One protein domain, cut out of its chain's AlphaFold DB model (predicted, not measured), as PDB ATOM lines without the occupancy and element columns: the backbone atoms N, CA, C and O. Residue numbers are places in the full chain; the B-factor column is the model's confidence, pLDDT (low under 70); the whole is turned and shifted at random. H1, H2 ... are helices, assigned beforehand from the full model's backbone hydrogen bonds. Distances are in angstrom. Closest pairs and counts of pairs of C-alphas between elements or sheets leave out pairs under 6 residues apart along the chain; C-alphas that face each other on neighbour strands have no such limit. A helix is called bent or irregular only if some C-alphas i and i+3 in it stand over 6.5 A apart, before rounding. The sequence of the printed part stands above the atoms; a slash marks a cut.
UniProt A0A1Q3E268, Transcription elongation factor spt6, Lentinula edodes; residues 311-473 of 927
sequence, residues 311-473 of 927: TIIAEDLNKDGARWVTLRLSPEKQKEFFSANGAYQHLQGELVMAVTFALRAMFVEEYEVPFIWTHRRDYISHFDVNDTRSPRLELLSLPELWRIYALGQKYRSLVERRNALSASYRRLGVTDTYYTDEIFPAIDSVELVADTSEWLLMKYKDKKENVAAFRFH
ATOM      1  N   THR A 311     -28.884  38.645  37.184       64.06
ATOM      2  CA  THR A 311     -29.055  37.269  36.693       64.06
ATOM      3  C   THR A 311     -28.637  36.253  37.756       64.06
ATOM      4  O   THR A 311     -27.553  36.362  38.338       64.06
ATOM      5  N   ILE A 312     -29.495  35.258  38.009       69.25
ATOM      6  CA  ILE A 312     -29.230  34.197  38.987       69.25
ATOM      7  C   ILE A 312     -28.127  33.285  38.446       69.25
ATOM      8  O   ILE A 312     -28.218  32.761  37.335       69.25
ATOM      9  N   ILE A 313     -27.086  33.048  39.244       72.81
ATOM     10  CA  ILE A 313     -26.028  32.113  38.867       72.81
ATOM     11  C   ILE A 313     -26.578  30.690  39.005       72.81
ATOM     12  O   ILE A 313     -27.049  30.290  40.070       72.81
ATOM     13  N   ALA A 314     -26.471  29.890  37.942       70.00
ATOM     14  CA  ALA A 314     -26.983  28.517  37.923       70.00
ATOM     15  C   ALA A 314     -26.450  27.640  39.079       70.00
ATOM     16  O   ALA A 314     -27.102  26.679  39.468       70.00
ATOM     17  N   GLU A 315     -25.281  27.951  39.646       72.19
ATOM     18  CA  GLU A 315     -24.709  27.221  40.783       72.19
ATOM     19  C   GLU A 315     -25.484  27.419  42.100       72.19
ATOM     20  O   GLU A 315     -25.640  26.446  42.840       72.19
ATOM     21  N   ASP A 316     -26.026  28.615  42.363       74.12
ATOM     22  CA  ASP A 316     -26.886  28.880  43.531       74.12
ATOM     23  C   ASP A 316     -28.206  28.102  43.403       74.12
ATOM     24  O   ASP A 316     -28.659  27.413  44.324       74.12
ATOM     25  N   LEU A 317     -28.780  28.149  42.198       74.38
ATOM     26  CA  LEU A 317     -30.039  27.506  41.840       74.38
ATOM     27  C   LEU A 317     -29.942  25.969  41.892       74.38
ATOM     28  O   LEU A 317     -30.853  25.314  42.392       74.38
ATOM     29  N   ASN A 318     -28.820  25.395  41.443       69.94
ATOM     30  CA  ASN A 318     -28.574  23.948  41.440       69.94
ATOM     31  C   ASN A 318     -28.330  23.348  42.837       69.94
ATOM     32  O   ASN A 318     -28.520  22.145  43.013       69.94
ATOM     33  N   LYS A 319     -27.856  24.138  43.813       69.50
ATOM     34  CA  LYS A 319     -27.514  23.647  45.163       69.50
ATOM     35  C   LYS A 319     -28.623  23.913  46.172       69.50
ATOM     36  O   LYS A 319     -29.176  22.977  46.751       69.50
ATOM     37  N   ASP A 320     -28.943  25.188  46.361       79.12
ATOM     38  CA  ASP A 320     -29.846  25.639  47.416       79.12
ATOM     39  C   ASP A 320     -31.262  25.820  46.861       79.12
ATOM     40  O   ASP A 320     -32.215  25.310  47.451       79.12
ATOM     41  N   GLY A 321     -31.403  26.464  45.696       84.56
ATOM     42  CA  GLY A 321     -32.701  26.759  45.076       84.56
ATOM     43  C   GLY A 321     -33.538  25.513  44.790       84.56
ATOM     44  O   GLY A 321     -34.669  25.402  45.262       84.56
ATOM     45  N   ALA A 322     -32.977  24.522  44.095       88.12
ATOM     46  CA  ALA A 322     -33.675  23.276  43.780       88.12
ATOM     47  C   ALA A 322     -34.143  22.527  45.039       88.12
ATOM     48  O   ALA A 322     -35.273  22.035  45.081       88.12
ATOM     49  N   ARG A 323     -33.324  22.490  46.100       88.56
ATOM     50  CA  ARG A 323     -33.708  21.910  47.398       88.56
ATOM     51  C   ARG A 323     -34.824  22.721  48.062       88.56
ATOM     52  O   ARG A 323     -35.799  22.136  48.531       88.56
ATOM     53  N   TRP A 324     -34.693  24.046  48.090       91.06
ATOM     54  CA  TRP A 324     -35.652  24.967  48.702       91.06
ATOM     55  C   TRP A 324     -37.039  24.868  48.054       91.06
ATOM     56  O   TRP A 324     -38.036  24.758  48.768       91.06
ATOM     57  N   VAL A 325     -37.089  24.828  46.716       92.19
ATOM     58  CA  VAL A 325     -38.320  24.702  45.918       92.19
ATOM     59  C   VAL A 325     -38.914  23.297  46.018       92.19
ATOM     60  O   VAL A 325     -40.114  23.168  46.251       92.19
ATOM     61  N   THR A 326     -38.107  22.230  45.919       90.56
ATOM     62  CA  THR A 326     -38.631  20.847  45.998       90.56
ATOM     63  C   THR A 326     -39.297  20.571  47.350       90.56
ATOM     64  O   THR A 326     -40.336  19.917  47.408       90.56
ATOM     65  N   LEU A 327     -38.759  21.130  48.441       88.25
ATOM     66  CA  LEU A 327     -39.363  21.042  49.776       88.25
ATOM     67  C   LEU A 327     -40.634  21.901  49.944       88.25
ATOM     68  O   LEU A 327     -41.317  21.759  50.956       88.25
ATOM     69  N   ARG A 328     -40.975  22.765  48.979       89.50
ATOM     70  CA  ARG A 328     -42.113  23.705  49.025       89.50
ATOM     71  C   ARG A 328     -43.158  23.488  47.913       89.50
ATOM     72  O   ARG A 328     -44.138  24.226  47.871       89.50
ATOM     73  N   LEU A 329     -42.976  22.470  47.062       87.69
ATOM     74  CA  LEU A 329     -43.852  22.110  45.934       87.69
ATOM     75  C   LEU A 329     -45.307  21.828  46.361       87.69
ATOM     76  O   LEU A 329     -46.197  22.635  46.108       87.69
ATOM     77  N   SER A 330     -45.542  20.682  47.006       84.81
ATOM     78  CA  SER A 330     -46.850  20.252  47.512       84.81
ATOM     79  C   SER A 330     -46.677  19.230  48.650       84.81
ATOM     80  O   SER A 330     -45.687  18.484  48.666       84.81
ATOM     81  N   PRO A 331     -47.621  19.150  49.611       82.94
ATOM     82  CA  PRO A 331     -47.571  18.145  50.677       82.94
ATOM     83  C   PRO A 331     -47.722  16.714  50.134       82.94
ATOM     84  O   PRO A 331     -47.238  15.759  50.741       82.94
ATOM     85  N   GLU A 332     -48.342  16.555  48.963       85.44
ATOM     86  CA  GLU A 332     -48.486  15.267  48.285       85.44
ATOM     87  C   GLU A 332     -47.137  14.768  47.752       85.44
ATOM     88  O   GLU A 332     -46.726  13.665  48.110       85.44
ATOM     89  N   LYS A 333     -46.364  15.598  47.032       87.75
ATOM     90  CA  LYS A 333     -45.004  15.225  46.593       87.75
ATOM     91  C   LYS A 333     -44.062  14.978  47.779       87.75
ATOM     92  O   LYS A 333     -43.278  14.029  47.741       87.75
ATOM     93  N   GLN A 334     -44.168  15.753  48.868       86.12
ATOM     94  CA  GLN A 334     -43.440  15.460  50.117       86.12
ATOM     95  C   GLN A 334     -43.763  14.047  50.647       86.12
ATOM     96  O   GLN A 334     -42.864  13.279  51.007       86.12
ATOM     97  N   LYS A 335     -45.047  13.674  50.664       87.12
ATOM     98  CA  LYS A 335     -45.522  12.363  51.125       87.12
ATOM     99  C   LYS A 335     -45.114  11.218  50.190       87.12
ATOM    100  O   LYS A 335     -44.741  10.149  50.666       87.12
ATOM    101  N   GLU A 336     -45.158  11.428  48.880       89.25
ATOM    102  CA  GLU A 336     -44.862  10.398  47.877       89.25
ATOM    103  C   GLU A 336     -43.364  10.123  47.678       89.25
ATOM    104  O   GLU A 336     -42.990   8.965  47.475       89.25
ATOM    105  N   PHE A 337     -42.515  11.157  47.739       90.50
ATOM    106  CA  PHE A 337     -41.088  11.061  47.396       90.50
ATOM    107  C   PHE A 337     -40.147  11.137  48.610       90.50
ATOM    108  O   PHE A 337     -39.059  10.570  48.556       90.50
ATOM    109  N   PHE A 338     -40.531  11.790  49.714       88.88
ATOM    110  CA  PHE A 338     -39.624  12.020  50.855       88.88
ATOM    111  C   PHE A 338     -40.008  11.272  52.139       88.88
ATOM    112  O   PHE A 338     -39.182  11.136  53.041       88.88
ATOM    113  N   SER A 339     -41.224  10.725  52.235       88.81
ATOM    114  CA  SER A 339     -41.600   9.862  53.364       88.81
ATOM    115  C   SER A 339     -40.994   8.461  53.239       88.81
ATOM    116  O   SER A 339     -40.913   7.901  52.151       88.81
ATOM    117  N   ALA A 340     -40.657   7.841  54.375       86.44
ATOM    118  CA  ALA A 340     -40.050   6.501  54.435       86.44
ATOM    119  C   ALA A 340     -40.942   5.347  53.916       86.44
ATOM    120  O   ALA A 340     -40.455   4.236  53.741       86.44
ATOM    121  N   ASN A 341     -42.229   5.619  53.672       87.88
ATOM    122  CA  ASN A 341     -43.199   4.705  53.057       87.88
ATOM    123  C   ASN A 341     -43.759   5.276  51.730       87.88
ATOM    124  O   ASN A 341     -44.852   4.895  51.309       87.88
ATOM    125  N   GLY A 342     -43.077   6.250  51.117       87.25
ATOM    126  CA  GLY A 342     -43.522   6.930  49.900       87.25
ATOM    127  C   GLY A 342     -43.385   6.051  48.653       87.25
ATOM    128  O   GLY A 342     -42.354   5.408  48.451       87.25
ATOM    129  N   ALA A 343     -44.412   6.033  47.797       87.12
ATOM    130  CA  ALA A 343     -44.454   5.187  46.598       87.12
ATOM    131  C   ALA A 343     -43.282   5.441  45.629       87.12
ATOM    132  O   ALA A 343     -42.772   4.508  45.005       87.12
ATOM    133  N   TYR A 344     -42.813   6.689  45.552       88.31
ATOM    134  CA  TYR A 344     -41.767   7.137  44.634       88.31
ATOM    135  C   TYR A 344     -40.480   7.550  45.364       88.31
ATOM    136  O   TYR A 344     -39.652   8.267  44.808       88.31
ATOM    137  N   GLN A 345     -40.249   7.060  46.591       90.31
ATOM    138  CA  GLN A 345     -39.053   7.396  47.386       90.31
ATOM    139  C   GLN A 345     -37.724   7.066  46.671       90.31
ATOM    140  O   GLN A 345     -36.705   7.732  46.868       90.31
ATOM    141  N   HIS A 346     -37.731   6.056  45.799       89.25
ATOM    142  CA  HIS A 346     -36.587   5.690  44.961       89.25
ATOM    143  C   HIS A 346     -36.296   6.711  43.841       89.25
ATOM    144  O   HIS A 346     -35.158   6.799  43.393       89.25
ATOM    145  N   LEU A 347     -37.284   7.526  43.453       90.31
ATOM    146  CA  LEU A 347     -37.193   8.569  42.421       90.31
ATOM    147  C   LEU A 347     -37.000   9.982  43.001       90.31
ATOM    148  O   LEU A 347     -37.020  10.957  42.254       90.31
ATOM    149  N   GLN A 348     -36.779  10.128  44.315       90.25
ATOM    150  CA  GLN A 348     -36.587  11.439  44.962       90.25
ATOM    151  C   GLN A 348     -35.471  12.277  44.305       90.25
ATOM    152  O   GLN A 348     -35.607  13.489  44.158       90.25
ATOM    153  N   GLY A 349     -34.389  11.627  43.855       90.00
ATOM    154  CA  GLY A 349     -33.292  12.289  43.148       90.00
ATOM    155  C   GLY A 349     -33.681  12.757  41.745       90.00
ATOM    156  O   GLY A 349     -33.222  13.804  41.303       90.00
ATOM    157  N   GLU A 350     -34.570  12.030  41.065       91.12
ATOM    158  CA  GLU A 350     -35.073  12.414  39.744       91.12
ATOM    159  C   GLU A 350     -36.076  13.565  39.828       91.12
ATOM    160  O   GLU A 350     -36.011  14.478  39.011       91.12
ATOM    161  N   LEU A 351     -36.929  13.597  40.860       91.94
ATOM    162  CA  LEU A 351     -37.780  14.758  41.139       91.94
ATOM    163  C   LEU A 351     -36.933  16.016  41.390       91.94
ATOM    164  O   LEU A 351     -37.206  17.060  40.804       91.94
ATOM    165  N   VAL A 352     -35.867  15.917  42.195       91.75
ATOM    166  CA  VAL A 352     -34.935  17.040  42.413       91.75
ATOM    167  C   VAL A 352     -34.252  17.460  41.105       91.75
ATOM    168  O   VAL A 352     -34.143  18.657  40.841       91.75
ATOM    169  N   MET A 353     -33.845  16.518  40.247       91.62
ATOM    170  CA  MET A 353     -33.280  16.834  38.925       91.62
ATOM    171  C   MET A 353     -34.295  17.510  37.990       91.62
ATOM    172  O   MET A 353     -33.928  18.466  37.307       91.62
ATOM    173  N   ALA A 354     -35.560  17.084  37.993       94.06
ATOM    174  CA  ALA A 354     -36.639  17.707  37.225       94.06
ATOM    175  C   ALA A 354     -36.925  19.145  37.696       94.06
ATOM    176  O   ALA A 354     -37.056  20.046  36.868       94.06
ATOM    177  N   VAL A 355     -36.947  19.390  39.013       94.25
ATOM    178  CA  VAL A 355     -37.079  20.745  39.586       94.25
ATOM    179  C   VAL A 355     -35.858  21.604  39.254       94.25
ATOM    180  O   VAL A 355     -36.011  22.759  38.867       94.25
ATOM    181  N   THR A 356     -34.649  21.040  39.335       93.12
ATOM    182  CA  THR A 356     -33.396  21.726  38.967       93.12
ATOM    183  C   THR A 356     -33.412  22.142  37.496       93.12
ATOM    184  O   THR A 356     -33.079  23.279  37.166       93.12
ATOM    185  N   PHE A 357     -33.851  21.241  36.612       94.06
ATOM    186  CA  PHE A 357     -34.023  21.527  35.193       94.06
ATOM    187  C   PHE A 357     -35.071  22.620  34.956       94.06
ATOM    188  O   PHE A 357     -34.775  23.580  34.253       94.06
ATOM    189  N   ALA A 358     -36.260  22.512  35.558       94.56
ATOM    190  CA  ALA A 358     -37.334  23.490  35.388       94.56
ATOM    191  C   ALA A 358     -36.916  24.894  35.866       94.56
ATOM    192  O   ALA A 358     -37.114  25.870  35.146       94.56
ATOM    193  N   LEU A 359     -36.260  24.994  37.026       92.62
ATOM    194  CA  LEU A 359     -35.727  26.258  37.534       92.62
ATOM    195  C   LEU A 359     -34.655  26.842  36.609       92.62
ATOM    196  O   LEU A 359     -34.725  28.018  36.264       92.62
ATOM    197  N   ARG A 360     -33.681  26.041  36.159       91.69
ATOM    198  CA  ARG A 360     -32.672  26.507  35.193       91.69
ATOM    199  C   ARG A 360     -33.320  26.973  33.885       91.69
ATOM    200  O   ARG A 360     -32.937  28.015  33.362       91.69
ATOM    201  N   ALA A 361     -34.296  26.225  33.378       92.88
ATOM    202  CA  ALA A 361     -35.018  26.564  32.159       92.88
ATOM    203  C   ALA A 361     -35.721  27.927  32.279       92.88
ATOM    204  O   ALA A 361     -35.623  28.724  31.357       92.88
ATOM    205  N   MET A 362     -36.352  28.224  33.421       91.31
ATOM    206  CA  MET A 362     -37.072  29.487  33.650       91.31
ATOM    207  C   MET A 362     -36.161  30.678  33.989       91.31
ATOM    208  O   MET A 362     -36.417  31.780  33.527       91.31
ATOM    209  N   PHE A 363     -35.115  30.476  34.801       88.00
ATOM    210  CA  PHE A 363     -34.343  31.568  35.427       88.00
ATOM    211  C   PHE A 363     -32.911  31.743  34.895       88.00
ATOM    212  O   PHE A 363     -32.179  32.606  35.380       88.00
ATOM    213  N   VAL A 364     -32.488  30.908  33.940       87.88
ATOM    214  CA  VAL A 364     -31.158  30.974  33.296       87.88
ATOM    215  C   VAL A 364     -31.255  30.831  31.772       87.88
ATOM    216  O   VAL A 364     -30.424  31.381  31.058       87.88
ATOM    217  N   GLU A 365     -32.252  30.095  31.268       89.94
ATOM    218  CA  GLU A 365     -32.531  29.940  29.827       89.94
ATOM    219  C   GLU A 365     -33.829  30.658  29.390       89.94
ATOM    220  O   GLU A 365     -34.227  30.538  28.236       89.94
ATOM    221  N   GLU A 366     -34.462  31.399  30.312       90.75
ATOM    222  CA  GLU A 366     -35.615  32.302  30.116       90.75
ATOM    223  C   GLU A 366     -36.818  31.683  29.367       90.75
ATOM    224  O   GLU A 366     -37.614  32.364  28.724       90.75
ATOM    225  N   TYR A 367     -37.001  30.363  29.488       93.69
ATOM    226  CA  TYR A 367     -38.133  29.631  28.922       93.69
ATOM    227  C   TYR A 367     -39.383  29.701  29.807       93.69
ATOM    228  O   TYR A 367     -39.365  29.340  30.985       93.69
ATOM    229  N   GLU A 368     -40.516  30.050  29.201       94.56
ATOM    230  CA  GLU A 368     -41.815  30.014  29.872       94.56
ATOM    231  C   GLU A 368     -42.347  28.586  30.111       94.56
ATOM    232  O   GLU A 368     -42.002  27.623  29.413       94.56
ATOM    233  N   VAL A 369     -43.274  28.463  31.068       95.69
ATOM    234  CA  VAL A 369     -43.941  27.203  31.443       95.69
ATOM    235  C   VAL A 369     -44.526  26.428  30.239       95.69
ATOM    236  O   VAL A 369     -44.233  25.230  30.142       95.69
ATOM    237  N   PRO A 370     -45.259  27.037  29.276       95.25
ATOM    238  CA  PRO A 370     -45.805  26.295  28.134       95.25
ATOM    239  C   PRO A 370     -44.732  25.717  27.204       95.25
ATOM    240  O   PRO A 370     -44.907  24.615  26.674       95.25
ATOM    241  N   PHE A 371     -43.594  26.405  27.039       95.56
ATOM    242  CA  PHE A 371     -42.472  25.912  26.234       95.56
ATOM    243  C   PHE A 371     -41.816  24.695  26.896       95.56
ATOM    244  O   PHE A 371     -41.547  23.690  26.233       95.56
ATOM    245  N   ILE A 372     -41.606  24.753  28.215       95.75
ATOM    246  CA  ILE A 372     -41.055  23.638  28.996       95.75
ATOM    247  C   ILE A 372     -41.994  22.426  28.920       95.75
ATOM    248  O   ILE A 372     -41.555  21.317  28.602       95.75
ATOM    249  N   TRP A 373     -43.294  22.642  29.132       94.75
ATOM    250  CA  TRP A 373     -44.321  21.602  29.074       94.75
ATOM    251  C   TRP A 373     -44.450  20.949  27.688       94.75
ATOM    252  O   TRP A 373     -44.590  19.731  27.591       94.75
ATOM    253  N   THR A 374     -44.361  21.735  26.613       92.44
ATOM    254  CA  THR A 374     -44.581  21.249  25.239       92.44
ATOM    255  C   THR A 374     -43.313  20.674  24.602       92.44
ATOM    256  O   THR A 374     -43.374  19.655  23.914       92.44
ATOM    257  N   HIS A 375     -42.145  21.283  24.841       93.25
ATOM    258  CA  HIS A 375     -40.900  20.984  24.115       93.25
ATOM    259  C   HIS A 375     -39.754  20.448  24.987       93.25
ATOM    260  O   HIS A 375     -38.685  20.126  24.456       93.25
ATOM    261  N   ARG A 376     -39.930  20.360  26.312       93.25
ATOM    262  CA  ARG A 376     -38.938  19.805  27.256       93.25
ATOM    263  C   ARG A 376     -39.532  18.785  28.234       93.25
ATOM    264  O   ARG A 376     -38.857  18.398  29.185       93.25
ATOM    265  N   ARG A 377     -40.751  18.296  27.974       90.25
ATOM    266  CA  ARG A 377     -41.510  17.412  28.878       90.25
ATOM    267  C   ARG A 377     -40.727  16.180  29.353       90.25
ATOM    268  O   ARG A 377     -40.963  15.682  30.446       90.25
ATOM    269  N   ASP A 378     -39.798  15.666  28.552       90.56
ATOM    270  CA  ASP A 378     -39.017  14.465  28.887       90.56
ATOM    271  C   ASP A 378     -37.970  14.695  29.994       90.56
ATOM    272  O   ASP A 378     -37.561  13.740  30.642       90.56
ATOM    273  N   TYR A 379     -37.592  15.947  30.282       91.25
ATOM    274  CA  TYR A 379     -36.746  16.298  31.434       91.25
ATOM    275  C   TYR A 379     -37.531  16.406  32.756       91.25
ATOM    276  O   TYR A 379     -36.930  16.535  33.821       91.25
ATOM    277  N   ILE A 380     -38.866  16.357  32.694       93.12
ATOM    278  CA  ILE A 380     -39.784  16.473  33.839       93.12
ATOM    279  C   ILE A 380     -40.669  15.221  33.997       93.12
ATOM    280  O   ILE A 380     -41.780  15.261  34.530       93.12
ATOM    281  N   SER A 381     -40.197  14.074  33.509       91.38
ATOM    282  CA  SER A 381     -40.871  12.777  33.619       91.38
ATOM    283  C   SER A 381     -39.857  11.637  33.689       91.38
ATOM    284  O   SER A 381     -38.799  11.711  33.072       91.38
ATOM    285  N   HIS A 382     -40.200  10.579  34.417       89.06
ATOM    286  CA  HIS A 382     -39.395   9.367  34.524       89.06
ATOM    287  C   HIS A 382     -39.815   8.327  33.474       89.06
ATOM    288  O   HIS A 382     -41.002   8.171  33.158       89.06
ATOM    289  N   PHE A 383     -38.826   7.582  32.984       85.44
ATOM    290  CA  PHE A 383     -38.979   6.459  32.064       85.44
ATOM    291  C   PHE A 383     -38.097   5.304  32.552       85.44
ATOM    292  O   PHE A 383     -36.876   5.466  32.624       85.44
ATOM    293  N   ASP A 384     -38.670   4.129  32.837       77.88
ATOM    294  CA  ASP A 384     -37.844   2.961  33.156       77.88
ATOM    295  C   ASP A 384     -37.176   2.436  31.876       77.88
ATOM    296  O   ASP A 384     -37.815   1.882  30.979       77.88
ATOM    297  N   VAL A 385     -35.853   2.588  31.815       75.06
ATOM    298  CA  VAL A 385     -34.996   2.109  30.720       75.06
ATOM    299  C   VAL A 385     -35.110   0.586  30.523       75.06
ATOM    300  O   VAL A 385     -34.828   0.083  29.434       75.06
ATOM    301  N   ASN A 386     -35.531  -0.157  31.553       74.69
ATOM    302  CA  ASN A 386     -35.632  -1.616  31.549       74.69
ATOM    303  C   ASN A 386     -37.005  -2.136  31.087       74.69
ATOM    304  O   ASN A 386     -37.071  -3.259  30.580       74.69
ATOM    305  N   ASP A 387     -38.080  -1.349  31.217       73.50
ATOM    306  CA  ASP A 387     -39.416  -1.708  30.726       73.50
ATOM    307  C   ASP A 387     -40.024  -0.604  29.851       73.50
ATOM    308  O   ASP A 387     -40.727   0.297  30.310       73.50
ATOM    309  N   THR A 388     -39.843  -0.750  28.537       68.38
ATOM    310  CA  THR A 388     -40.427   0.122  27.502       68.38
ATOM    311  C   THR A 388     -41.961   0.013  27.386       68.38
ATOM    312  O   THR A 388     -42.549   0.604  26.481       68.38
ATOM    313  N   ARG A 389     -42.626  -0.772  28.246       69.12
ATOM    314  CA  ARG A 389     -44.091  -0.813  28.406       69.12
ATOM    315  C   ARG A 389     -44.570  -0.209  29.726       69.12
ATOM    316  O   ARG A 389     -45.785  -0.125  29.921       69.12
ATOM    317  N   SER A 390     -43.661   0.206  30.608       70.38
ATOM    318  CA  SER A 390     -44.026   0.969  31.798       70.38
ATOM    319  C   SER A 390     -44.728   2.275  31.385       70.38
ATOM    320  O   SER A 390     -44.349   2.899  30.387       70.38
ATOM    321  N   PRO A 391     -45.792   2.697  32.091       73.56
ATOM    322  CA  PRO A 391     -46.381   4.003  31.850       73.56
ATOM    323  C   PRO A 391     -45.394   5.088  32.296       73.56
ATOM    324  O   PRO A 391     -44.885   5.046  33.415       73.56
ATOM    325  N   ARG A 392     -45.159   6.078  31.426       79.56
ATOM    326  CA  ARG A 392     -44.430   7.319  31.739       79.56
ATOM    327  C   ARG A 392     -44.948   7.900  33.058       79.56
ATOM    328  O   ARG A 392     -46.127   8.246  33.138       79.56
ATOM    329  N   LEU A 393     -44.073   8.057  34.049       86.31
ATOM    330  CA  LEU A 393     -44.425   8.734  35.296       86.31
ATOM    331  C   LEU A 393     -44.131  10.228  35.152       86.31
ATOM    332  O   LEU A 393     -42.987  10.635  34.958       86.31
ATOM    333  N   GLU A 394     -45.167  11.052  35.257       88.88
ATOM    334  CA  GLU A 394     -45.029  12.506  35.228       88.88
ATOM    335  C   GLU A 394     -44.495  13.002  36.583       88.88
ATOM    336  O   GLU A 394     -45.193  12.957  37.596       88.88
ATOM    337  N   LEU A 395     -43.227  13.431  36.621       91.00
ATOM    338  CA  LEU A 395     -42.589  13.884  37.863       91.00
ATOM    339  C   LEU A 395     -43.140  15.247  38.287       91.00
ATOM    340  O   LEU A 395     -43.397  15.442  39.475       91.00
ATOM    341  N   LEU A 396     -43.365  16.140  37.317       93.69
ATOM    342  CA  LEU A 396     -43.970  17.460  37.499       93.69
ATOM    343  C   LEU A 396     -45.130  17.644  36.518       93.69
ATOM    344  O   LEU A 396     -44.964  17.470  35.311       93.69
ATOM    345  N   SER A 397     -46.290  18.024  37.040       92.75
ATOM    346  CA  SER A 397     -47.459  18.433  36.255       92.75
ATOM    347  C   SER A 397     -47.404  19.918  35.861       92.75
ATOM    348  O   SER A 397     -46.598  20.691  36.379       92.75
ATOM    349  N   LEU A 398     -48.282  20.347  34.950       91.81
ATOM    350  CA  LEU A 398     -48.343  21.735  34.476       91.81
ATOM    351  C   LEU A 398     -48.629  22.773  35.594       91.81
ATOM    352  O   LEU A 398     -47.896  23.761  35.659       91.81
ATOM    353  N   PRO A 399     -49.565  22.552  36.546       91.19
ATOM    354  CA  PRO A 399     -49.710  23.434  37.712       91.19
ATOM    355  C   PRO A 399     -48.465  23.459  38.612       91.19
ATOM    356  O   PRO A 399     -48.139  24.486  39.202       91.19
ATOM    357  N   GLU A 400     -47.721  22.352  38.696       92.31
ATOM    358  CA  GLU A 400     -46.474  22.295  39.467       92.31
ATOM    359  C   GLU A 400     -45.333  23.062  38.785       92.31
ATOM    360  O   GLU A 400     -44.501  23.626  39.489       92.31
ATOM    361  N   LEU A 401     -45.317  23.175  37.451       94.81
ATOM    362  CA  LEU A 401     -44.408  24.090  36.749       94.81
ATOM    363  C   LEU A 401     -44.724  25.559  37.069       94.81
ATOM    364  O   LEU A 401     -43.803  26.321  37.357       94.81
ATOM    365  N   TRP A 402     -46.003  25.951  37.100       93.38
ATOM    366  CA  TRP A 402     -46.404  27.296  37.537       93.38
ATOM    367  C   TRP A 402     -46.071  27.550  39.020       93.38
ATOM    368  O   TRP A 402     -45.539  28.611  39.357       93.38
ATOM    369  N   ARG A 403     -46.252  26.561  39.911       91.69
ATOM    370  CA  ARG A 403     -45.805  26.664  41.316       91.69
ATOM    371  C   ARG A 403     -44.277  26.735  41.434       91.69
ATOM    372  O   ARG A 403     -43.794  27.477  42.282       91.69
ATOM    373  N   ILE A 404     -43.512  26.043  40.584       93.88
ATOM    374  CA  ILE A 404     -42.042  26.167  40.504       93.88
ATOM    375  C   ILE A 404     -41.626  27.559  40.023       93.88
ATOM    376  O   ILE A 404     -40.695  28.117  40.595       93.88
ATOM    377  N   TYR A 405     -42.320  28.147  39.045       92.25
ATOM    378  CA  TYR A 405     -42.073  29.527  38.614       92.25
ATOM    379  C   TYR A 405     -42.315  30.519  39.766       92.25
ATOM    380  O   TYR A 405     -41.420  31.283  40.122       92.25
ATOM    381  N   ALA A 406     -43.470  30.441  40.437       89.81
ATOM    382  CA  ALA A 406     -43.790  31.304  41.577       89.81
ATOM    383  C   ALA A 406     -42.813  31.129  42.760       89.81
ATOM    384  O   ALA A 406     -42.333  32.109  43.334       89.81
ATOM    385  N   LEU A 407     -42.461  29.886  43.110       90.69
ATOM    386  CA  LEU A 407     -41.461  29.593  44.142       90.69
ATOM    387  C   LEU A 407     -40.053  30.043  43.722       90.69
ATOM    388  O   LEU A 407     -39.294  30.510  44.566       90.69
ATOM    389  N   GLY A 408     -39.710  29.951  42.438       90.31
ATOM    390  CA  GLY A 408     -38.449  30.436  41.882       90.31
ATOM    391  C   GLY A 408     -38.316  31.957  41.965       90.31
ATOM    392  O   GLY A 408     -37.265  32.437  42.381       90.31
ATOM    393  N   GLN A 409     -39.388  32.714  41.700       87.38
ATOM    394  CA  GLN A 409     -39.414  34.168  41.914       87.38
ATOM    395  C   GLN A 409     -39.293  34.528  43.408       87.38
ATOM    396  O   GLN A 409     -38.497  35.394  43.777       87.38
ATOM    397  N   LYS A 410     -39.988  33.807  44.305       87.75
ATOM    398  CA  LYS A 410     -39.809  33.982  45.764       87.75
ATOM    399  C   LYS A 410     -38.374  33.650  46.213       87.75
ATOM    400  O   LYS A 410     -37.822  34.359  47.055       87.75
ATOM    401  N   TYR A 411     -37.737  32.635  45.624       89.50
ATOM    402  CA  TYR A 411     -36.333  32.294  45.882       89.50
ATOM    403  C   TYR A 411     -35.348  33.328  45.305       89.50
ATOM    404  O   TYR A 411     -34.366  33.661  45.968       89.50
ATOM    405  N   ARG A 412     -35.621  33.894  44.120       85.31
ATOM    406  CA  ARG A 412     -34.856  35.005  43.529       85.31
ATOM    407  C   ARG A 412     -34.792  36.187  44.492       85.31
ATOM    408  O   ARG A 412     -33.705  36.585  44.903       85.31
ATOM    409  N   SER A 413     -35.962  36.666  44.911       85.06
ATOM    410  CA  SER A 413     -36.093  37.784  45.846       85.06
ATOM    411  C   SER A 413     -35.410  37.496  47.194       85.06
ATOM    412  O   SER A 413     -34.729  38.361  47.744       85.06
ATOM    413  N   LEU A 414     -35.493  36.257  47.702       87.75
ATOM    414  CA  LEU A 414     -34.742  35.824  48.886       87.75
ATOM    415  C   LEU A 414     -33.219  35.926  48.688       87.75
ATOM    416  O   LEU A 414     -32.529  36.444  49.565       87.75
ATOM    417  N   VAL A 415     -32.678  35.450  47.561       86.81
ATOM    418  CA  VAL A 415     -31.236  35.525  47.267       86.81
ATOM    419  C   VAL A 415     -30.779  36.976  47.114       86.81
ATOM    420  O   VAL A 415     -29.742  37.346  47.666       86.81
ATOM    421  N   GLU A 416     -31.559  37.811  46.431       84.44
ATOM    422  CA  GLU A 416     -31.276  39.236  46.233       84.44
ATOM    423  C   GLU A 416     -31.274  39.994  47.573       84.44
ATOM    424  O   GLU A 416     -30.266  40.622  47.916       84.44
ATOM    425  N   ARG A 417     -32.310  39.827  48.406       86.56
ATOM    426  CA  ARG A 417     -32.384  40.424  49.753       86.56
ATOM    427  C   ARG A 417     -31.299  39.875  50.701       86.56
ATOM    428  O   ARG A 417     -30.681  40.652  51.430       86.56
ATOM    429  N   ARG A 418     -30.963  38.575  50.646       88.88
ATOM    430  CA  ARG A 418     -29.833  37.965  51.392       88.88
ATOM    431  C   ARG A 418     -28.483  38.562  50.977       88.88
ATOM    432  O   ARG A 418     -27.627  38.821  51.828       88.88
ATOM    433  N   ASN A 419     -28.282  38.804  49.682       87.75
ATOM    434  CA  ASN A 419     -27.062  39.407  49.149       87.75
ATOM    435  C   ASN A 419     -26.954  40.894  49.526       87.75
ATOM    436  O   ASN A 419     -25.877  41.332  49.942       87.75
ATOM    437  N   ALA A 420     -28.064  41.639  49.469       86.69
ATOM    438  CA  ALA A 420     -28.151  43.019  49.944       86.69
ATOM    439  C   ALA A 420     -27.811  43.116  51.441       86.69
ATOM    440  O   ALA A 420     -26.885  43.839  51.806       86.69
ATOM    441  N   LEU A 421     -28.446  42.295  52.288       89.19
ATOM    442  CA  LEU A 421     -28.144  42.177  53.720       89.19
ATOM    443  C   LEU A 421     -26.655  41.877  53.976       89.19
ATOM    444  O   LEU A 421     -26.018  42.530  54.803       89.19
ATOM    445  N   SER A 422     -26.060  40.945  53.222       89.69
ATOM    446  CA  SER A 422     -24.628  40.627  53.317       89.69
ATOM    447  C   SER A 422     -23.733  41.826  52.958       89.69
ATOM    448  O   SER A 422     -22.727  42.081  53.626       89.69
ATOM    449  N   ALA A 423     -24.099  42.611  51.940       89.19
ATOM    450  CA  ALA A 423     -23.400  43.846  51.585       89.19
ATOM    451  C   ALA A 423     -23.569  44.940  52.657       89.19
ATOM    452  O   ALA A 423     -22.602  45.618  53.005       89.19
ATOM    453  N   SER A 424     -24.761  45.093  53.231       86.44
ATOM    454  CA  SER A 424     -25.051  46.029  54.325       86.44
ATOM    455  C   SER A 424     -24.289  45.688  55.603       86.44
ATOM    456  O   SER A 424     -23.671  46.570  56.200       86.44
ATOM    457  N   TYR A 425     -24.210  44.407  55.964       89.69
ATOM    458  CA  TYR A 425     -23.383  43.936  57.074       89.69
ATOM    459  C   TYR A 425     -21.893  44.250  56.857       89.69
ATOM    460  O   TYR A 425     -21.245  44.804  57.745       89.69
ATOM    461  N   ARG A 426     -21.352  44.005  55.653       88.94
ATOM    462  CA  ARG A 426     -19.970  44.400  55.308       88.94
ATOM    463  C   ARG A 426     -19.761  45.918  55.422       88.94
ATOM    464  O   ARG A 426     -18.722  46.343  55.923       88.94
ATOM    465  N   ARG A 427     -20.750  46.731  55.024       86.25
ATOM    466  CA  ARG A 427     -20.727  48.206  55.139       86.25
ATOM    467  C   ARG A 427     -20.729  48.723  56.589       86.25
ATOM    468  O   ARG A 427     -20.272  49.841  56.804       86.25
ATOM    469  N   LEU A 428     -21.158  47.934  57.584       84.44
ATOM    470  CA  LEU A 428     -21.026  48.297  59.009       84.44
ATOM    471  C   LEU A 428     -19.585  48.216  59.539       84.44
ATOM    472  O   LEU A 428     -19.302  48.780  60.597       84.44
ATOM    473  N   GLY A 429     -18.693  47.466  58.880       84.81
ATOM    474  CA  GLY A 429     -17.339  47.220  59.389       84.81
ATOM    475  C   GLY A 429     -17.309  46.502  60.747       84.81
ATOM    476  O   GLY A 429     -16.402  46.733  61.548       84.81
ATOM    477  N   VAL A 430     -18.314  45.668  61.044       86.44
ATOM    478  CA  VAL A 430     -18.389  44.872  62.280       86.44
ATOM    479  C   VAL A 430     -18.116  43.395  62.018       86.44
ATOM    480  O   VAL A 430     -18.298  42.896  60.911       86.44
ATOM    481  N   THR A 431     -17.683  42.693  63.062       89.12
ATOM    482  CA  THR A 431     -17.567  41.233  63.086       89.12
ATOM    483  C   THR A 431     -18.342  40.733  64.296       89.12
ATOM    484  O   THR A 431     -18.179  41.262  65.397       89.12
ATOM    485  N   ASP A 432     -19.218  39.763  64.071       91.31
ATOM    486  CA  ASP A 432     -20.172  39.226  65.037       91.31
ATOM    487  C   ASP A 432     -20.397  37.755  64.695       91.31
ATOM    488  O   ASP A 432     -21.038  37.450  63.690       91.31
ATOM    489  N   THR A 433     -19.828  36.863  65.504       93.31
ATOM    490  CA  THR A 433     -19.828  35.414  65.258       93.31
ATOM    491  C   THR A 433     -21.239  34.838  65.244       93.31
ATOM    492  O   THR A 433     -21.544  33.986  64.424       93.31
ATOM    493  N   TYR A 434     -22.146  35.358  66.075       93.81
ATOM    494  CA  TYR A 434     -23.538  34.906  66.083       93.81
ATOM    495  C   TYR A 434     -24.266  35.267  64.777       93.81
ATOM    496  O   TYR A 434     -25.080  34.493  64.281       93.81
ATOM    497  N   TYR A 435     -23.926  36.400  64.152       93.94
ATOM    498  CA  TYR A 435     -24.431  36.703  62.814       93.94
ATOM    499  C   TYR A 435     -23.798  35.809  61.739       93.94
ATOM    500  O   TYR A 435     -24.523  35.278  60.902       93.94
ATOM    501  N   THR A 436     -22.468  35.653  61.725       93.50
ATOM    502  CA  THR A 436     -21.776  34.955  60.625       93.50
ATOM    503  C   THR A 436     -21.954  33.444  60.648       93.50
ATOM    504  O   THR A 436     -22.028  32.839  59.577       93.50
ATOM    505  N   ASP A 437     -22.024  32.853  61.840       92.69
ATOM    506  CA  ASP A 437     -21.875  31.410  62.031       92.69
ATOM    507  C   ASP A 437     -23.232  30.725  62.284       92.69
ATOM    508  O   ASP A 437     -23.384  29.549  61.961       92.69
ATOM    509  N   GLU A 438     -24.227  31.465  62.798       93.88
ATOM    510  CA  GLU A 438     -25.526  30.931  63.248       93.88
ATOM    511  C   GLU A 438     -26.710  31.567  62.490       93.88
ATOM    512  O   GLU A 438     -27.453  30.860  61.809       93.88
ATOM    513  N   ILE A 439     -26.876  32.902  62.524       94.19
ATOM    514  CA  ILE A 439     -28.011  33.566  61.846       94.19
ATOM    515  C   ILE A 439     -27.895  33.462  60.318       94.19
ATOM    516  O   ILE A 439     -28.828  33.003  59.663       94.19
ATOM    517  N   PHE A 440     -26.783  33.907  59.722       92.69
ATOM    518  CA  PHE A 440     -26.666  34.020  58.262       92.69
ATOM    519  C   PHE A 440     -26.814  32.673  57.517       92.69
ATOM    520  O   PHE A 440     -27.489  32.660  56.485       92.69
ATOM    521  N   PRO A 441     -26.280  31.535  58.014       92.06
ATOM    522  CA  PRO A 441     -26.534  30.219  57.416       92.06
ATOM    523  C   PRO A 441     -27.979  29.718  57.560       92.06
ATOM    524  O   PRO A 441     -28.399  28.872  56.772       92.06
ATOM    525  N   ALA A 442     -28.741  30.222  58.538       91.75
ATOM    526  CA  ALA A 442     -30.136  29.846  58.766       91.75
ATOM    527  C   ALA A 442     -31.143  30.599  57.871       91.75
ATOM    528  O   ALA A 442     -32.315  30.232  57.849       91.75
ATOM    529  N   ILE A 443     -30.715  31.629  57.126       91.81
ATOM    530  CA  ILE A 443     -31.595  32.455  56.279       91.81
ATOM    531  C   ILE A 443     -32.197  31.625  55.130       91.81
ATOM    532  O   ILE A 443     -31.574  31.429  54.084       91.81
ATOM    533  N   ASP A 444     -33.447  31.191  55.318       90.75
ATOM    534  CA  ASP A 444     -34.233  30.413  54.352       90.75
ATOM    535  C   ASP A 444     -35.510  31.127  53.858       90.75
ATOM    536  O   ASP A 444     -36.232  30.597  53.014       90.75
ATOM    537  N   SER A 445     -35.808  32.315  54.381       91.25
ATOM    538  CA  SER A 445     -37.093  33.003  54.213       91.25
ATOM    539  C   SER A 445     -36.919  34.524  54.231       91.25
ATOM    540  O   SER A 445     -35.986  35.053  54.839       91.25
ATOM    541  N   VAL A 446     -37.805  35.243  53.533       90.19
ATOM    542  CA  VAL A 446     -37.741  36.713  53.409       90.19
ATOM    543  C   VAL A 446     -37.991  37.366  54.767       90.19
ATOM    544  O   VAL A 446     -37.310  38.317  55.142       90.19
ATOM    545  N   GLU A 447     -38.907  36.797  55.546       91.31
ATOM    546  CA  GLU A 447     -39.218  37.233  56.904       91.31
ATOM    547  C   GLU A 447     -37.999  37.115  57.826       91.31
ATOM    548  O   GLU A 447     -37.763  38.002  58.640       91.31
ATOM    549  N   LEU A 448     -37.165  36.083  57.648       94.06
ATOM    550  CA  LEU A 448     -35.928  35.918  58.408       94.06
ATOM    551  C   LEU A 448     -34.828  36.906  57.967       94.06
ATOM    552  O   LEU A 448     -34.035  37.344  58.804       94.06
ATOM    553  N   VAL A 449     -34.806  37.343  56.698       93.88
ATOM    554  CA  VAL A 449     -33.968  38.481  56.256       93.88
ATOM    555  C   VAL A 449     -34.424  39.780  56.929       93.88
ATOM    556  O   VAL A 449     -33.585  40.524  57.446       93.88
ATOM    557  N   ALA A 450     -35.733  40.041  56.974       92.12
ATOM    558  CA  ALA A 450     -36.301  41.224  57.621       92.12
ATOM    559  C   ALA A 450     -36.039  41.231  59.140       92.12
ATOM    560  O   ALA A 450     -35.509  42.213  59.663       92.12
ATOM    561  N   ASP A 451     -36.295  40.112  59.830       94.69
ATOM    562  CA  ASP A 451     -35.990  39.918  61.256       94.69
ATOM    563  C   ASP A 451     -34.497  40.173  61.548       94.69
ATOM    564  O   ASP A 451     -34.149  40.939  62.450       94.69
ATOM    565  N   THR A 452     -33.600  39.599  60.737       94.44
ATOM    566  CA  THR A 452     -32.141  39.793  60.860       94.44
ATOM    567  C   THR A 452     -31.725  41.248  60.650       94.44
ATOM    568  O   THR A 452     -30.798  41.740  61.300       94.44
ATOM    569  N   SER A 453     -32.421  41.964  59.772       91.69
ATOM    570  CA  SER A 453     -32.138  43.366  59.466       91.69
ATOM    571  C   SER A 453     -32.620  44.297  60.574       91.69
ATOM    572  O   SER A 453     -31.871  45.187  60.979       91.69
ATOM    573  N   GLU A 454     -33.805  44.047  61.146       91.38
ATOM    574  CA  GLU A 454     -34.283  44.747  62.346       91.38
ATOM    575  C   GLU A 454     -33.322  44.523  63.529       91.38
ATOM    576  O   GLU A 454     -32.982  45.464  64.253       91.38
ATOM    577  N   TRP A 455     -32.830  43.292  63.693       93.62
ATOM    578  CA  TRP A 455     -31.871  42.923  64.732       93.62
ATOM    579  C   TRP A 455     -30.512  43.621  64.562       93.62
ATOM    580  O   TRP A 455     -30.003  44.200  65.524       93.62
ATOM    581  N   LEU A 456     -29.942  43.660  63.349       91.31
ATOM    582  CA  LEU A 456     -28.708  44.411  63.071       91.31
ATOM    583  C   LEU A 456     -28.896  45.920  63.289       91.31
ATOM    584  O   LEU A 456     -28.050  46.556  63.926       91.31
ATOM    585  N   LEU A 457     -30.015  46.485  62.819       87.19
ATOM    586  CA  LEU A 457     -30.379  47.890  63.022       87.19
ATOM    587  C   LEU A 457     -30.547  48.247  64.504       87.19
ATOM    588  O   LEU A 457     -30.175  49.347  64.910       87.19
ATOM    589  N   MET A 458     -31.075  47.331  65.320       89.00
ATOM    590  CA  MET A 458     -31.141  47.475  66.774       89.00
ATOM    591  C   MET A 458     -29.744  47.398  67.409       89.00
ATOM    592  O   MET A 458     -29.376  48.279  68.189       89.00
ATOM    593  N   LYS A 459     -28.972  46.351  67.095       88.25
ATOM    594  CA  LYS A 459     -27.705  46.010  67.766       88.25
ATOM    595  C   LYS A 459     -26.576  46.992  67.447       88.25
ATOM    596  O   LYS A 459     -25.757  47.285  68.315       88.25
ATOM    597  N   TYR A 460     -26.547  47.537  66.230       86.44
ATOM    598  CA  TYR A 460     -25.484  48.430  65.753       86.44
ATOM    599  C   TYR A 460     -25.922  49.886  65.546       86.44
ATOM    600  O   TYR A 460     -25.163  50.675  64.977       86.44
ATOM    601  N   LYS A 461     -27.092  50.275  66.082       77.00
ATOM    602  CA  LYS A 461     -27.736  51.586  65.867       77.00
ATOM    603  C   LYS A 461     -26.852  52.812  66.122       77.00
ATOM    604  O   LYS A 461     -27.145  53.863  65.564       77.00
ATOM    605  N   ASP A 462     -25.813  52.699  66.951       70.50
ATOM    606  CA  ASP A 462     -24.956  53.818  67.373       70.50
ATOM    607  C   ASP A 462     -23.619  53.953  66.619       70.50
ATOM    608  O   ASP A 462     -22.926  54.954  66.795       70.50
ATOM    609  N   LYS A 463     -23.256  53.026  65.719       65.56
ATOM    610  CA  LYS A 463     -22.074  53.170  64.834       65.56
ATOM    611  C   LYS A 463     -22.421  54.013  63.593       65.56
ATOM    612  O   LYS A 463     -22.343  53.554  62.457       65.56
ATOM    613  N   LYS A 464     -22.952  55.215  63.836       58.72
ATOM    614  CA  LYS A 464     -24.097  55.727  63.068       58.72
ATOM    615  C   LYS A 464     -23.808  56.840  62.053       58.72
ATOM    616  O   LYS A 464     -24.430  57.896  62.116       58.72
ATOM    617  N   GLU A 465     -22.948  56.575  61.075       50.78
ATOM    618  CA  GLU A 465     -22.832  57.447  59.888       50.78
ATOM    619  C   GLU A 465     -23.627  56.905  58.680       50.78
ATOM    620  O   GLU A 465     -24.299  57.671  57.999       50.78
ATOM    621  N   ASN A 466     -23.683  55.580  58.474       51.59
ATOM    622  CA  ASN A 466     -24.282  54.960  57.276       51.59
ATOM    623  C   ASN A 466     -25.637  54.260  57.528       51.59
ATOM    624  O   ASN A 466     -25.794  53.070  57.259       51.59
ATOM    625  N   VAL A 467     -26.643  54.986  58.032       52.03
ATOM    626  CA  VAL A 467     -27.992  54.421  58.303       52.03
ATOM    627  C   VAL A 467     -28.721  53.993  57.025       52.03
ATOM    628  O   VAL A 467     -29.447  53.002  57.040       52.03
ATOM    629  N   ALA A 468     -28.488  54.694  55.911       53.78
ATOM    630  CA  ALA A 468     -29.087  54.388  54.610       53.78
ATOM    631  C   ALA A 468     -28.735  52.982  54.077       53.78
ATOM    632  O   ALA A 468     -29.388  52.495  53.166       53.78
ATOM    633  N   ALA A 469     -27.737  52.299  54.650       51.44
ATOM    634  CA  ALA A 469     -27.310  50.981  54.189       51.44
ATOM    635  C   ALA A 469     -28.290  49.832  54.509       51.44
ATOM    636  O   ALA A 469     -28.116  48.760  53.943       51.44
ATOM    637  N   PHE A 470     -29.267  50.006  55.409       50.53
ATOM    638  CA  PHE A 470     -30.215  48.945  55.813       50.53
ATOM    639  C   PHE A 470     -31.680  49.246  55.481       50.53
ATOM    640  O   PHE A 470     -32.559  48.520  55.934       50.53
ATOM    641  N   ARG A 471     -31.939  50.279  54.675       50.25
ATOM    642  CA  ARG A 471     -33.146  50.264  53.848       50.25
ATOM    643  C   ARG A 471     -32.929  49.228  52.751       50.25
ATOM    644  O   ARG A 471     -31.847  49.189  52.157       50.25
ATOM    645  N   PHE A 472     -33.923  48.383  52.528       44.38
ATOM    646  CA  PHE A 472     -34.027  47.637  51.281       44.38
ATOM    647  C   PHE A 472     -34.694  48.539  50.241       44.38
ATOM    648  O   PHE A 472     -35.357  49.502  50.611       44.38
ATOM    649  N   HIS A 473     -34.564  48.207  48.959       47.19
ATOM    650  CA  HIS A 473     -35.312  48.862  47.873       47.19
ATOM    651  C   HIS A 473     -36.764  48.324  47.787       47.19
ATOM    652  O   HIS A 473     -37.281  48.071  46.702       47.19
TER     653      HIS A 473
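What this domain is: This is residues 311 to 473 of the 927 residues of the protein "Transcription elongation factor spt6" of Lentinula edodes (UniProt A0A1Q3E268). One long helix, H6, is the spine of two lobes: H1, H3, H4 and the first part of H6 cross in one, with H2 and H5 packed on H3, while H8 runs beside the later part of H6 in the other, with H7 near both H6 and H8 and small H9 on H6. The loop of residues 381 to 397 reaches out at the far end of the first lobe. The printed part has 163 residues with nine named helices, H1 to H9 in chain order, and no named strand; the class is all helix, the packing mostly crossed. It is loose, with a radius of gyration of the C-alphas of 19.7 A, and spans 70 by 35 by 22 A, only just a rod.

How they stand to each other: H6, residues 398 to 427, and H3, residues 345 to 363, are the hubs, touching five helices each. They touch through residues 401 to 408 and 355 to 363, closest at the C-alphas of Leu 359 and Gly 408, 6.6 A, at a steep tilt of 69.8 degrees, only just short of perpendicular. H1, residues 314 to 326, touches H3, closest C-alphas Ala 322 and Thr 356, 5.1 A, at a steep tilt of 54 degrees, opposite ways. H4, residues 369 to 375, touches H6, closest C-alphas Val 369 and Leu 401, 6.2 A. H2, residues 331 to 338, touches H3, closest C-alphas Phe 337 and Gln 345, 4.2 A; H5, residues 377 to 380, touches H3, closest C-alphas Ala 354 and Ile 380, 4.8 A. H8, residues 446 to 459, touches residues 413 to 421 of H6, closest C-alphas Leu 414 and Val 446, 5.5 A, at a shallow tilt of 14 degrees, the same way. H7, residues 433 to 442, is close to H8 but not clearly touching, closest C-alphas Ile 439 and Thr 452, 7.5 A. H9, residues 467 to 470, touches H6, closest C-alphas Ser 424 and Ala 469, 5.4 A. Each O i to N i+4 pair is within hydrogen-bond range in H2, H4, H6 and H8, but 6 of 9 in H1, 13 of 15 in H3 and 2 of 6 in H7, where 2 of 7 O i to N i+3 pairs are; H5 and H9 are too short for an O i to N i+4 pair.

Where its parts are: H6 runs 43.5 A from C-alpha 398 at (-48.343, 21.735, 34.476) to C-alpha 427 at (-20.727, 48.206, 55.139). H3 is 27.4 A long, H8 19.8 A and H1 16.1 A, beginning at C-alpha 314 (-26.983, 28.517, 37.923). H3 is irregular, C-alphas 346 and 349 being 7.6 A apart, and H7 only just, C-alphas 437 and 440 being 6.6 A apart.

The domain as a whole: The C-alphas farthest apart, of Arg 389 and Asp 462, are 69.8 A apart. The printed part has no cut; the one long link is H5 to H6. Mean pLDDT of the printed part is 85.5; residues 311 to 312, 318 to 319, 388 to 389 and 463 to 473 are under 70.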